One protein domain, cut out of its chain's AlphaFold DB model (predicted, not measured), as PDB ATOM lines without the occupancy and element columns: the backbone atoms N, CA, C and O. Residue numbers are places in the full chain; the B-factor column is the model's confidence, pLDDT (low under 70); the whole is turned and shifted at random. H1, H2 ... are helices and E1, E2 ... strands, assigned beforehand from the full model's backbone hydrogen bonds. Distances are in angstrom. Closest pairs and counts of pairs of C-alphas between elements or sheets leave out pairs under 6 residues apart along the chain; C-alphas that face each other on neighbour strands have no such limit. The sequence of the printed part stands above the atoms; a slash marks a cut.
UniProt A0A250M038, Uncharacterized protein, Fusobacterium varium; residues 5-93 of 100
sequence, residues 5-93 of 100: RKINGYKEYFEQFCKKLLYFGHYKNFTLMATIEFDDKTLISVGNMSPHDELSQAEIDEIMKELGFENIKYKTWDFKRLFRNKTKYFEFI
ATOM      1  N   ARG A   5      37.433   0.798  41.619       90.88
ATOM      2  CA  ARG A   5      37.377   0.662  40.162       90.88
ATOM      3  C   ARG A   5      37.961  -0.674  39.742       90.88
ATOM      4  O   ARG A   5      39.180  -0.824  39.667       90.88
ATOM      5  N   LYS A   6      37.091  -1.634  39.430       87.81
ATOM      6  CA  LYS A   6      37.495  -2.949  38.921       87.81
ATOM      7  C   LYS A   6      38.114  -2.828  37.528       87.81
ATOM      8  O   LYS A   6      37.617  -2.078  36.688       87.81
ATOM      9  N   ILE A   7      39.175  -3.590  37.271       86.00
ATOM     10  CA  ILE A   7      39.806  -3.685  35.953       86.00
ATOM     11  C   ILE A   7      39.582  -5.091  35.399       86.00
ATOM     12  O   ILE A   7      39.943  -6.090  36.018       86.00
ATOM     13  N   ASN A   8      39.010  -5.161  34.200       82.69
ATOM     14  CA  ASN A   8      38.809  -6.414  33.476       82.69
ATOM     15  C   ASN A   8      39.994  -6.686  32.529       82.69
ATOM     16  O   ASN A   8      40.666  -5.756  32.093       82.69
ATOM     17  N   GLY A   9      40.244  -7.958  32.198       77.56
ATOM     18  CA  GLY A   9      41.232  -8.355  31.180       77.56
ATOM     19  C   GLY A   9      42.614  -8.782  31.694       77.56
ATOM     20  O   GLY A   9      43.403  -9.301  30.919       77.56
ATOM     21  N   TYR A  10      42.901  -8.649  32.993       74.88
ATOM     22  CA  TYR A  10      44.187  -9.075  33.580       74.88
ATOM     23  C   TYR A  10      44.159 -10.480  34.197       74.88
ATOM     24  O   TYR A  10      45.159 -10.947  34.738       74.88
ATOM     25  N   LYS A  11      43.008 -11.154  34.129       74.00
ATOM     26  CA  LYS A  11      42.778 -12.449  34.774       74.00
ATOM     27  C   LYS A  11      43.808 -13.497  34.333       74.00
ATOM     28  O   LYS A  11      44.474 -14.065  35.187       74.00
ATOM     29  N   GLU A  12      44.009 -13.655  33.026       78.94
ATOM     30  CA  GLU A  12      44.925 -14.658  32.460       78.94
ATOM     31  C   GLU A  12      46.391 -14.438  32.866       78.94
ATOM     32  O   GLU A  12      47.131 -15.396  33.073       78.94
ATOM     33  N   TYR A  13      46.813 -13.178  33.022       81.19
ATOM     34  CA  TYR A  13      48.167 -12.852  33.474       81.19
ATOM     35  C   TYR A  13      48.380 -13.251  34.941       81.19
ATOM     36  O   TYR A  13      49.408 -13.827  35.287       81.19
ATOM     37  N   PHE A  14      47.401 -12.974  35.810       77.88
ATOM     38  CA  PHE A  14      47.526 -13.238  37.246       77.88
ATOM     39  C   PHE A  14      47.204 -14.680  37.654       77.88
ATOM     40  O   PHE A  14      47.709 -15.137  38.678       77.88
ATOM     41  N   GLU A  15      46.427 -15.424  36.865       76.62
ATOM     42  CA  GLU A  15      46.156 -16.854  37.099       76.62
ATOM     43  C   GLU A  15      47.416 -17.731  37.033       76.62
ATOM     44  O   GLU A  15      47.433 -18.825  37.584       76.62
ATOM     45  N   GLN A  16      48.511 -17.246  36.440       82.00
ATOM     46  CA  GLN A  16      49.805 -17.941  36.483       82.00
ATOM     47  C   GLN A  16      50.452 -17.909  37.876       82.00
ATOM     48  O   GLN A  16      51.285 -18.754  38.194       82.00
ATOM     49  N   PHE A  17      50.076 -16.930  38.702       77.50
ATOM     50  CA  PHE A  17      50.672 -16.674  40.012       77.50
ATOM     51  C   PHE A  17      49.740 -17.035  41.176       77.50
ATOM     52  O   PHE A  17      50.174 -17.033  42.322       77.50
ATOM     53  N   CYS A  18      48.465 -17.347  40.914       82.31
ATOM     54  CA  CYS A  18      47.483 -17.669  41.949       82.31
ATOM     55  C   CYS A  18      46.497 -18.750  41.489       82.31
ATOM     56  O   CYS A  18      46.202 -18.870  40.304       82.31
ATOM     57  N   LYS A  19      45.925 -19.516  42.430       84.31
ATOM     58  CA  LYS A  19      44.875 -20.503  42.123       84.31
ATOM     59  C   LYS A  19      43.585 -19.832  41.647       84.31
ATOM     60  O   LYS A  19      42.860 -20.393  40.829       84.31
ATOM     61  N   LYS A  20      43.252 -18.668  42.217       86.88
ATOM     62  CA  LYS A  20      42.033 -17.919  41.887       86.88
ATOM     63  C   LYS A  20      42.214 -16.425  42.120       86.88
ATOM     64  O   LYS A  20      42.531 -16.003  43.230       86.88
ATOM     65  N   LEU A  21      41.886 -15.623  41.111       86.88
ATOM     66  CA  LEU A  21      41.751 -14.173  41.241       86.88
ATOM     67  C   LEU A  21      40.336 -13.812  41.714       86.88
ATOM     68  O   LEU A  21      39.354 -14.108  41.032       86.88
ATOM     69  N   LEU A  22      40.228 -13.181  42.885       87.00
ATOM     70  CA  LEU A  22      38.955 -12.730  43.460       87.00
ATOM     71  C   LEU A  22      38.629 -11.302  43.019       87.00
ATOM     72  O   LEU A  22      37.499 -11.011  42.623       87.00
ATOM     73  N   TYR A  23      39.632 -10.422  43.043       88.94
ATOM     74  CA  TYR A  23      39.495  -9.020  42.668       88.94
ATOM     75  C   TYR A  23      40.790  -8.483  42.055       88.94
ATOM     76  O   TYR A  23      41.881  -8.786  42.535       88.94
ATOM     77  N   PHE A  24      40.655  -7.639  41.034       89.25
ATOM     78  CA  PHE A  24      41.741  -6.814  40.515       89.25
ATOM     79  C   PHE A  24      41.195  -5.453  40.085       89.25
ATOM     80  O   PHE A  24      40.211  -5.372  39.342       89.25
ATOM     81  N   GLY A  25      41.814  -4.381  40.563       89.94
ATOM     82  CA  GLY A  25      41.359  -3.029  40.293       89.94
ATOM     83  C   GLY A  25      42.092  -1.994  41.127       89.94
ATOM     84  O   GLY A  25      43.258  -2.165  41.478       89.94
ATOM     85  N   HIS A  26      41.385  -0.919  41.455       88.81
ATOM     86  CA  HIS A  26      41.903   0.161  42.277       88.81
ATOM     87  C   HIS A  26      40.981   0.491  43.442       88.81
ATOM     88  O   HIS A  26      39.764   0.466  43.282       88.81
ATOM     89  N   TYR A  27      41.591   0.874  44.561       89.06
ATOM     90  CA  TYR A  27      40.971   1.653  45.626       89.06
ATOM     91  C   TYR A  27      41.605   3.046  45.613       89.06
ATOM     92  O   TYR A  27      42.795   3.178  45.902       89.06
ATOM     93  N   LYS A  28      40.860   4.091  45.244       88.56
ATOM     94  CA  LYS A  28      41.416   5.430  44.970       88.56
ATOM     95  C   LYS A  28      42.619   5.326  44.009       88.56
ATOM     96  O   LYS A  28      42.464   4.863  42.882       88.56
ATOM     97  N   ASN A  29      43.815   5.707  44.465       83.06
ATOM     98  CA  ASN A  29      45.067   5.633  43.701       83.06
ATOM     99  C   ASN A  29      45.888   4.362  43.986       83.06
ATOM    100  O   ASN A  29      46.963   4.174  43.417       83.06
ATOM    101  N   PHE A  30      45.404   3.487  44.865       84.19
ATOM    102  CA  PHE A  30      46.061   2.233  45.204       84.19
ATOM    103  C   PHE A  30      45.612   1.138  44.245       84.19
ATOM    104  O   PHE A  30      44.430   1.004  43.939       84.19
ATOM    105  N   THR A  31      46.554   0.333  43.768       86.75
ATOM    106  CA  THR A  31      46.246  -0.905  43.046       86.75
ATOM    107  C   THR A  31      45.873  -1.970  44.066       86.75
ATOM    108  O   THR A  31      46.644  -2.233  44.986       86.75
ATOM    109  N   LEU A  32      44.699  -2.571  43.909       88.38
ATOM    110  CA  LEU A  32      44.149  -3.579  44.807       88.38
ATOM    111  C   LEU A  32      44.022  -4.906  44.061       88.38
ATOM    112  O   LEU A  32      43.383  -4.986  43.008       88.38
ATOM    113  N   MET A  33      44.589  -5.957  44.638       88.06
ATOM    114  CA  MET A  33      44.501  -7.316  44.123       88.06
ATOM    115  C   MET A  33      44.190  -8.270  45.270       88.06
ATOM    116  O   MET A  33      44.917  -8.305  46.257       88.06
ATOM    117  N   ALA A  34      43.128  -9.059  45.131       87.69
ATOM    118  CA  ALA A  34      42.764 -10.106  46.079       87.69
ATOM    119  C   ALA A  34      42.781 -11.465  45.372       87.69
ATOM    120  O   ALA A  34      42.129 -11.640  44.337       87.69
ATOM    121  N   THR A  35      43.510 -12.426  45.930       86.12
ATOM    122  CA  THR A  35      43.774 -13.739  45.326       86.12
ATOM    123  C   THR A  35      43.740 -14.868  46.344       86.12
ATOM    124  O   THR A  35      43.948 -14.658  47.534       86.12
ATOM    125  N   ILE A  36      43.527 -16.088  45.851       83.00
ATOM    126  CA  ILE A  36      43.792 -17.338  46.571       83.00
ATOM    127  C   ILE A  36      45.093 -17.938  46.023       83.00
ATOM    128  O   ILE A  36      45.194 -18.187  44.820       83.00
ATOM    129  N   GLU A  37      46.075 -18.159  46.891       79.88
ATOM    130  CA  GLU A  37      47.407 -18.696  46.574       79.88
ATOM    131  C   GLU A  37      47.523 -20.215  46.848       79.88
ATOM    132  O   GLU A  37      46.524 -20.918  47.042       79.88
ATOM    133  N   PHE A  38      48.750 -20.751  46.807       62.53
ATOM    134  CA  PHE A  38      49.066 -22.125  47.212       62.53
ATOM    135  C   PHE A  38      48.643 -22.365  48.684       62.53
ATOM    136  O   PHE A  38      48.658 -21.439  49.491       62.53
ATOM    137  N   ASP A  39      48.200 -23.582  49.020       72.25
ATOM    138  CA  ASP A  39      47.589 -23.940  50.323       72.25
ATOM    139  C   ASP A  39      46.278 -23.215  50.702       72.25
ATOM    140  O   ASP A  39      45.941 -23.103  51.878       72.25
ATOM    141  N   ASP A  40      45.514 -22.727  49.715       72.81
ATOM    142  CA  ASP A  40      44.175 -22.121  49.897       72.81
ATOM    143  C   ASP A  40      44.159 -20.876  50.797       72.81
ATOM    144  O   ASP A  40      43.121 -20.433  51.300       72.81
ATOM    145  N   LYS A  41      45.325 -20.250  50.944       79.50
ATOM    146  CA  LYS A  41      45.474 -18.975  51.632       79.50
ATOM    147  C   LYS A  41      44.931 -17.849  50.769       79.50
ATOM    148  O   LYS A  41      45.262 -17.742  49.589       79.50
ATOM    149  N   THR A  42      44.120 -16.984  51.370       82.31
ATOM    150  CA  THR A  42      43.688 -15.743  50.719       82.31
ATOM    151  C   THR A  42      44.660 -14.627  51.065       82.31
ATOM    152  O   THR A  42      44.981 -14.406  52.237       82.31
ATOM    153  N   LEU A  43      45.110 -13.931  50.027       84.00
ATOM    154  CA  LEU A  43      46.039 -12.820  50.092       84.00
ATOM    155  C   LEU A  43      45.392 -11.597  49.449       84.00
ATOM    156  O   LEU A  43      44.895 -11.666  48.324       84.00
ATOM    157  N   ILE A  44      45.435 -10.465  50.139       85.69
ATOM    158  CA  ILE A  44      45.151  -9.166  49.530       85.69
ATOM    159  C   ILE A  44      46.471  -8.422  49.429       85.69
ATOM    160  O   ILE A  44      47.170  -8.271  50.425       85.69
ATOM    161  N   SER A  45      46.812  -7.948  48.240       85.50
ATOM    162  CA  SER A  45      47.915  -7.023  48.031       85.50
ATOM    163  C   SER A  45      47.372  -5.656  47.646       85.50
ATOM    164  O   SER A  45      46.496  -5.518  46.788       85.50
ATOM    165  N   VAL A  46      47.897  -4.639  48.318       83.00
ATOM    166  CA  VAL A  46      47.591  -3.244  48.040       83.00
ATOM    167  C   VAL A  46      48.889  -2.536  47.705       83.00
ATOM    168  O   VAL A  46      49.713  -2.258  48.578       83.00
ATOM    169  N   GLY A  47      49.096  -2.313  46.412       78.62
ATOM    170  CA  GLY A  47      50.258  -1.623  45.874       78.62
ATOM    171  C   GLY A  47      49.976  -0.137  45.757       78.62
ATOM    172  O   GLY A  47      49.023   0.266  45.087       78.62
ATOM    173  N   ASN A  48      50.806   0.699  46.375       70.31
ATOM    174  CA  ASN A  48      50.701   2.132  46.159       70.31
ATOM    175  C   ASN A  48      51.396   2.545  44.850       70.31
ATOM    176  O   ASN A  48      52.479   2.056  44.535       70.31
ATOM    177  N   MET A  49      50.794   3.460  44.091       59.62
ATOM    178  CA  MET A  49      51.471   4.143  42.982       59.62
ATOM    179  C   MET A  49      52.368   5.299  43.467       59.62
ATOM    180  O   MET A  49      53.261   5.723  42.739       59.62
ATOM    181  N   SER A  50      52.155   5.778  44.696       64.62
ATOM    182  CA  SER A  50      52.920   6.819  45.385       64.62
ATOM    183  C   SER A  50      53.775   6.217  46.516       64.62
ATOM    184  O   SER A  50      53.302   5.393  47.289       64.62
ATOM    185  N   PRO A  51      55.046   6.599  46.690       62.97
ATOM    186  CA  PRO A  51      55.868   6.106  47.800       62.97
ATOM    187  C   PRO A  51      55.466   6.679  49.173       62.97
ATOM    188  O   PRO A  51      55.938   6.183  50.202       62.97
ATOM    189  N   HIS A  52      54.635   7.727  49.193       69.19
ATOM    190  CA  HIS A  52      54.331   8.511  50.391       69.19
ATOM    191  C   HIS A  52      52.934   8.280  50.962       69.19
ATOM    192  O   HIS A  52      52.741   8.580  52.138       69.19
ATOM    193  N   ASP A  53      51.995   7.730  50.187       73.44
ATOM    194  CA  ASP A  53      50.648   7.518  50.720       73.44
ATOM    195  C   ASP A  53      50.587   6.182  51.479       73.44
ATOM    196  O   ASP A  53      51.134   5.154  51.065       73.44
ATOM    197  N   GLU A  54      49.930   6.193  52.627       77.19
ATOM    198  CA  GLU A  54      49.656   4.996  53.412       77.19
ATOM    199  C   GLU A  54      48.155   4.912  53.644       77.19
ATOM    200  O   GLU A  54      47.495   5.928  53.852       77.19
ATOM    201  N   LEU A  55      47.615   3.695  53.589       81.56
ATOM    202  CA  LEU A  55      46.219   3.470  53.933       81.56
ATOM    203  C   LEU A  55      46.024   3.683  55.431       81.56
ATOM    204  O   LEU A  55      46.691   3.039  56.249       81.56
ATOM    205  N   SER A  56      45.075   4.541  55.777       87.69
ATOM    206  CA  SER A  56      44.542   4.620  57.133       87.69
ATOM    207  C   SER A  56      43.743   3.358  57.479       87.69
ATOM    208  O   SER A  56      43.287   2.627  56.599       87.69
ATOM    209  N   GLN A  57      43.535   3.101  58.774       86.38
ATOM    210  CA  GLN A  57      42.761   1.934  59.213       86.38
ATOM    211  C   GLN A  57      41.327   1.951  58.662       86.38
ATOM    212  O   GLN A  57      40.843   0.922  58.214       86.38
ATOM    213  N   ALA A  58      40.688   3.124  58.598       90.44
ATOM    214  CA  ALA A  58      39.341   3.260  58.041       90.44
ATOM    215  C   ALA A  58      39.268   2.850  56.557       90.44
ATOM    216  O   ALA A  58      38.292   2.241  56.131       90.44
ATOM    217  N   GLU A  59      40.309   3.147  55.775       89.69
ATOM    218  CA  GLU A  59      40.391   2.730  54.369       89.69
ATOM    219  C   GLU A  59      40.638   1.225  54.240       89.69
ATOM    220  O   GLU A  59      40.089   0.583  53.349       89.69
ATOM    221  N   ILE A  60      41.432   0.642  55.143       88.06
ATOM    222  CA  ILE A  60      41.616  -0.812  55.216       88.06
ATOM    223  C   ILE A  60      40.282  -1.495  55.532       88.06
ATOM    224  O   ILE A  60      39.928  -2.465  54.866       88.06
ATOM    225  N   ASP A  61      39.533  -0.984  56.507       89.06
ATOM    226  CA  ASP A  61      38.237  -1.539  56.903       89.06
ATOM    227  C   ASP A  61      37.220  -1.441  55.752       89.06
ATOM    228  O   ASP A  61      36.479  -2.391  55.496       89.06
ATOM    229  N   GLU A  62      37.235  -0.338  54.998       91.50
ATOM    230  CA  GLU A  62      36.431  -0.170  53.784       91.50
ATOM    231  C   GLU A  62      36.795  -1.206  52.705       91.50
ATOM    232  O   GLU A  62      35.905  -1.853  52.153       91.50
ATOM    233  N   ILE A  63      38.091  -1.422  52.441       89.94
ATOM    234  CA  ILE A  63      38.578  -2.451  51.503       89.94
ATOM    235  C   ILE A  63      38.141  -3.847  51.944       89.94
ATOM    236  O   ILE A  63      37.636  -4.621  51.130       89.94
ATOM    237  N   MET A  64      38.319  -4.183  53.221       88.31
ATOM    238  CA  MET A  64      37.933  -5.492  53.745       88.31
ATOM    239  C   MET A  64      36.431  -5.713  53.620       88.31
ATOM    240  O   MET A  64      36.009  -6.793  53.216       88.31
ATOM    241  N   LYS A  65      35.623  -4.693  53.910       90.44
ATOM    242  CA  LYS A  65      34.171  -4.753  53.754       90.44
ATOM    243  C   LYS A  65      33.745  -4.972  52.308       90.44
ATOM    244  O   LYS A  65      32.962  -5.883  52.053       90.44
ATOM    245  N   GLU A  66      34.291  -4.198  51.373       89.94
ATOM    246  CA  GLU A  66      33.977  -4.322  49.943       89.94
ATOM    247  C   GLU A  66      34.310  -5.720  49.405       89.94
ATOM    248  O   GLU A  66      33.567  -6.303  48.618       89.94
ATOM    249  N   LEU A  67      35.414  -6.301  49.877       87.50
ATOM    250  CA  LEU A  67      35.839  -7.639  49.480       87.50
ATOM    251  C   LEU A  67      35.111  -8.773  50.234       87.50
ATOM    252  O   LEU A  67      35.344  -9.942  49.930       87.50
ATOM    253  N   GLY A  68      34.223  -8.458  51.186       87.81
ATOM    254  CA  GLY A  68      33.453  -9.440  51.961       87.81
ATOM    255  C   GLY A  68      34.209 -10.069  53.139       87.81
ATOM    256  O   GLY A  68      33.882 -11.176  53.567       87.81
ATOM    257  N   PHE A  69      35.221  -9.381  53.669       85.00
ATOM    258  CA  PHE A  69      36.153  -9.861  54.697       85.00
ATOM    259  C   PHE A  69      36.163  -9.020  55.988       85.00
ATOM    260  O   PHE A  69      37.072  -9.161  56.803       85.00
ATOM    261  N   GLU A  70      35.149  -8.179  56.219       83.25
ATOM    262  CA  GLU A  70      35.037  -7.246  57.365       83.25
ATOM    263  C   GLU A  70      35.209  -7.879  58.762       83.25
ATOM    264  O   GLU A  70      35.598  -7.192  59.701       83.25
ATOM    265  N   ASN A  71      34.972  -9.187  58.908       82.12
ATOM    266  CA  ASN A  71      35.076  -9.909  60.183       82.12
ATOM    267  C   ASN A  71      36.243 -10.913  60.232       82.12
ATOM    268  O   ASN A  71      36.295 -11.769  61.120       82.12
ATOM    269  N   ILE A  72      37.167 -10.862  59.269       81.81
ATOM    270  CA  ILE A  72      38.297 -11.793  59.193       81.81
ATOM    271  C   ILE A  72      39.517 -11.210  59.906       81.81
ATOM    272  O   ILE A  72      39.897 -10.061  59.699       81.81
ATOM    273  N   LYS A  73      40.177 -12.032  60.729       84.44
ATOM    274  CA  LYS A  73      41.480 -11.684  61.305       84.44
ATOM    275  C   LYS A  73      42.565 -11.825  60.246       84.44
ATOM    276  O   LYS A  73      42.642 -12.841  59.559       84.44
ATOM    277  N   TYR A  74      43.450 -10.844  60.170       85.12
ATOM    278  CA  TYR A  74      44.535 -10.832  59.198       85.12
ATOM    279  C   TYR A  74      45.861 -10.435  59.840       85.12
ATOM    280  O   TYR A  74      45.903  -9.742  60.858       85.12
ATOM    281  N   LYS A  75      46.961 -10.874  59.231       86.00
ATOM    282  CA  LYS A  75      48.301 -10.329  59.469       86.00
ATOM    283  C   LYS A  75      48.672  -9.447  58.297       86.00
ATOM    284  O   LYS A  75      48.345  -9.770  57.158       86.00
ATOM    285  N   THR A  76      49.373  -8.357  58.584       84.69
ATOM    286  CA  THR A  76      49.929  -7.499  57.539       84.69
ATOM    287  C   THR A  76      51.444  -7.555  57.536       84.69
ATOM    288  O   THR A  76      52.073  -7.713  58.584       84.69
ATOM    289  N   TRP A  77      52.034  -7.430  56.353       83.75
ATOM    290  CA  TRP A  77      53.453  -7.139  56.200       83.75
ATOM    291  C   TRP A  77      53.670  -6.227  55.001       83.75
ATOM    292  O   TRP A  77      52.930  -6.263  54.013       83.75
ATOM    293  N   ASP A  78      54.728  -5.431  55.090       77.56
ATOM    294  CA  ASP A  78      55.170  -4.597  53.986       77.56
ATOM    295  C   ASP A  78      56.221  -5.353  53.180       77.56
ATOM    296  O   ASP A  78      57.285  -5.728  53.686       77.56
ATOM    297  N   PHE A  79      55.952  -5.558  51.896       68.56
ATOM    298  CA  PHE A  79      56.956  -6.092  50.993       68.56
ATOM    299  C   PHE A  79      57.849  -4.957  50.503       68.56
ATOM    300  O   PHE A  79      57.449  -4.104  49.710       68.56
ATOM    301  N   LYS A  80      59.094  -4.946  50.975       59.56
ATOM    302  CA  LYS A  80      60.126  -4.026  50.494       59.56
ATOM    303  C   LYS A  80      60.838  -4.654  49.291       59.56
ATOM    304  O   LYS A  80      61.775  -5.421  49.499       59.56
ATOM    305  N   ARG A  81      60.462  -4.340  48.038       57.81
ATOM    306  CA  ARG A  81      61.321  -4.667  46.874       57.81
ATOM    307  C   ARG A  81      61.355  -3.638  45.740       57.81
ATOM    308  O   ARG A  81      60.337  -3.110  45.315       57.81
ATOM    309  N   LEU A  82      62.595  -3.476  45.258       50.84
ATOM    310  CA  LEU A  82      63.182  -2.895  44.035       50.84
ATOM    311  C   LEU A  82      62.559  -1.662  43.359       50.84
ATOM    312  O   LEU A  82      63.310  -0.751  43.018       50.84
ATOM    313  N   PHE A  83      61.247  -1.571  43.174       49.88
ATOM    314  CA  PHE A  83      60.635  -0.508  42.373       49.88
ATOM    315  C   PHE A  83      59.828   0.456  43.232       49.88
ATOM    316  O   PHE A  83      58.614   0.447  43.129       49.88
ATOM    317  N   ARG A  84      60.513   1.263  44.063       52.69
ATOM    318  CA  ARG A  84      60.069   2.499  44.773       52.69
ATOM    319  C   ARG A  84      58.716   2.516  45.518       52.69
ATOM    320  O   ARG A  84      58.495   3.437  46.294       52.69
ATOM    321  N   ASN A  85      57.865   1.513  45.381       62.28
ATOM    322  CA  ASN A  85      56.468   1.518  45.765       62.28
ATOM    323  C   ASN A  85      56.261   0.514  46.894       62.28
ATOM    324  O   ASN A  85      56.702  -0.636  46.821       62.28
ATOM    325  N   LYS A  86      55.593   0.957  47.958       67.69
ATOM    326  CA  LYS A  86      55.222   0.095  49.080       67.69
ATOM    327  C   LYS A  86      54.034  -0.770  48.659       67.69
ATOM    328  O   LYS A  86      53.023  -0.243  48.195       67.69
ATOM    329  N   THR A  87      54.162  -2.083  48.826       72.56
ATOM    330  CA  THR A  87      53.032  -3.012  48.703       72.56
ATOM    331  C   THR A  87      52.751  -3.602  50.073       72.56
ATOM    332  O   THR A  87      53.633  -4.230  50.666       72.56
ATOM    333  N   LYS A  88      51.536  -3.379  50.572       81.38
ATOM    334  CA  LYS A  88      51.054  -3.961  51.822       81.38
ATOM    335  C   LYS A  88      50.269  -5.221  51.504       81.38
ATOM    336  O   LYS A  88      49.370  -5.193  50.664       81.38
ATOM    337  N   TYR A  89      50.618  -6.308  52.170       80.69
ATOM    338  CA  TYR A  89      49.932  -7.580  52.037       80.69
ATOM    339  C   TYR A  89      49.093  -7.861  53.276       80.69
ATOM    340  O   TYR A  89      49.480  -7.488  54.383       80.69
ATOM    341  N   PHE A  90      47.966  -8.531  53.077       84.81
ATOM    342  CA  PHE A  90      47.068  -9.000  54.119       84.81
ATOM    343  C   PHE A  90      46.877 -10.505  53.918       84.81
ATOM    344  O   PHE A  90      46.260 -10.921  52.939       84.81
ATOM    345  N   GLU A  91      47.423 -11.314  54.822       84.75
ATOM    346  CA  GLU A  91      47.158 -12.757  54.880       84.75
ATOM    347  C   GLU A  91      46.082 -13.001  55.920       84.75
ATOM    348  O   GLU A  91      46.207 -12.590  57.080       84.75
ATOM    349  N   PHE A  92      45.023 -13.685  55.509       82.19
ATOM    350  CA  PHE A  92      43.987 -14.097  56.437       82.19
ATOM    351  C   PHE A  92      44.498 -15.209  57.335       82.19
ATOM    352  O   PHE A  92      45.047 -16.209  56.875       82.19
ATOM    353  N   ILE A  93      44.296 -15.025  58.635       77.00
ATOM    354  CA  ILE A  93      44.515 -16.082  59.606       77.00
ATOM    355  C   ILE A  93      43.248 -16.933  59.559       77.00
ATOM    356  O   ILE A  93      42.178 -16.410  59.890       77.00
TER     357      ILE A  93
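AT A GLANCE: This is residues 5 to 93 of the 100 residues of an uncharacterized protein of Fusobacterium varium (UniProt A0A250M038). A twisted wall of five antiparallel strands makes the body of this domain, with helix H2 loosely packed on it and the small helix H1 near its E1 edge. The strands' lines turn by 70 degrees from edge to edge, in the order E1, E2, E3, E5, E4. The printed part has 89 residues, with two named helices and five named strands in the order H1, E1, E2, E3, H2, E4, E5 along the chain, a mixed class of helices and strands. The whole is compact and rounded, with a radius of gyration of the C-alphas of 12.6 A and spans of 31 by 30 by 25 A.

IN THESE COORDINATES: Find C-alpha 20 at (42.033, -17.919, 41.887); from there E1, residues 20 to 27, runs 20.0 A. E2, residues 30 to 36, and E3, residues 42 to 48, each run 19.7 A. E4, residues 74 to 79, runs 15.6 A; E5, residues 87 to 92, runs 16.3 A to C-alpha 92 at (43.987, -14.097, 56.437). H1, residues 11 to 14, spans 5.4 A, and H2, residues 57 to 66, 14.2 A.

HOW THE PARTS SIT: E1, E2 and E3 form a meander, each strand the antiparallel neighbour of the one before; look for N 25 and O 32 at 3.0 A, and N 33 and O 45 at 2.9 A. Next come N 46 and O 88 of E3 and E5, 2.8 A, and N 75 and O 91 of the hairpin E4 and E5, 2.9 A. E3, H2 and E4 are a split strand-helix-strand unit, two strands running the same way with E5 between them, its crossover right-handed. H2 only grazes the sheet with residues 59 to 64; C-alphas 27 and 63, its closest to E1, are 7.6 A apart. H1 only grazes it too; the closest C-alphas of H1 and E1, 11 and 21, are 6.8 A apart. Every O i to N i+4 pair of H2 is within hydrogen-bond range; H1 is too short for one.

THE WHOLE: The C-alphas of Asn 71 and Leu 82, the two farthest apart, are 33.2 A apart. The printed part has no cut and no long link. Look for pLDDT under 70 at residues 38, 49 to 52 and 79 to 86.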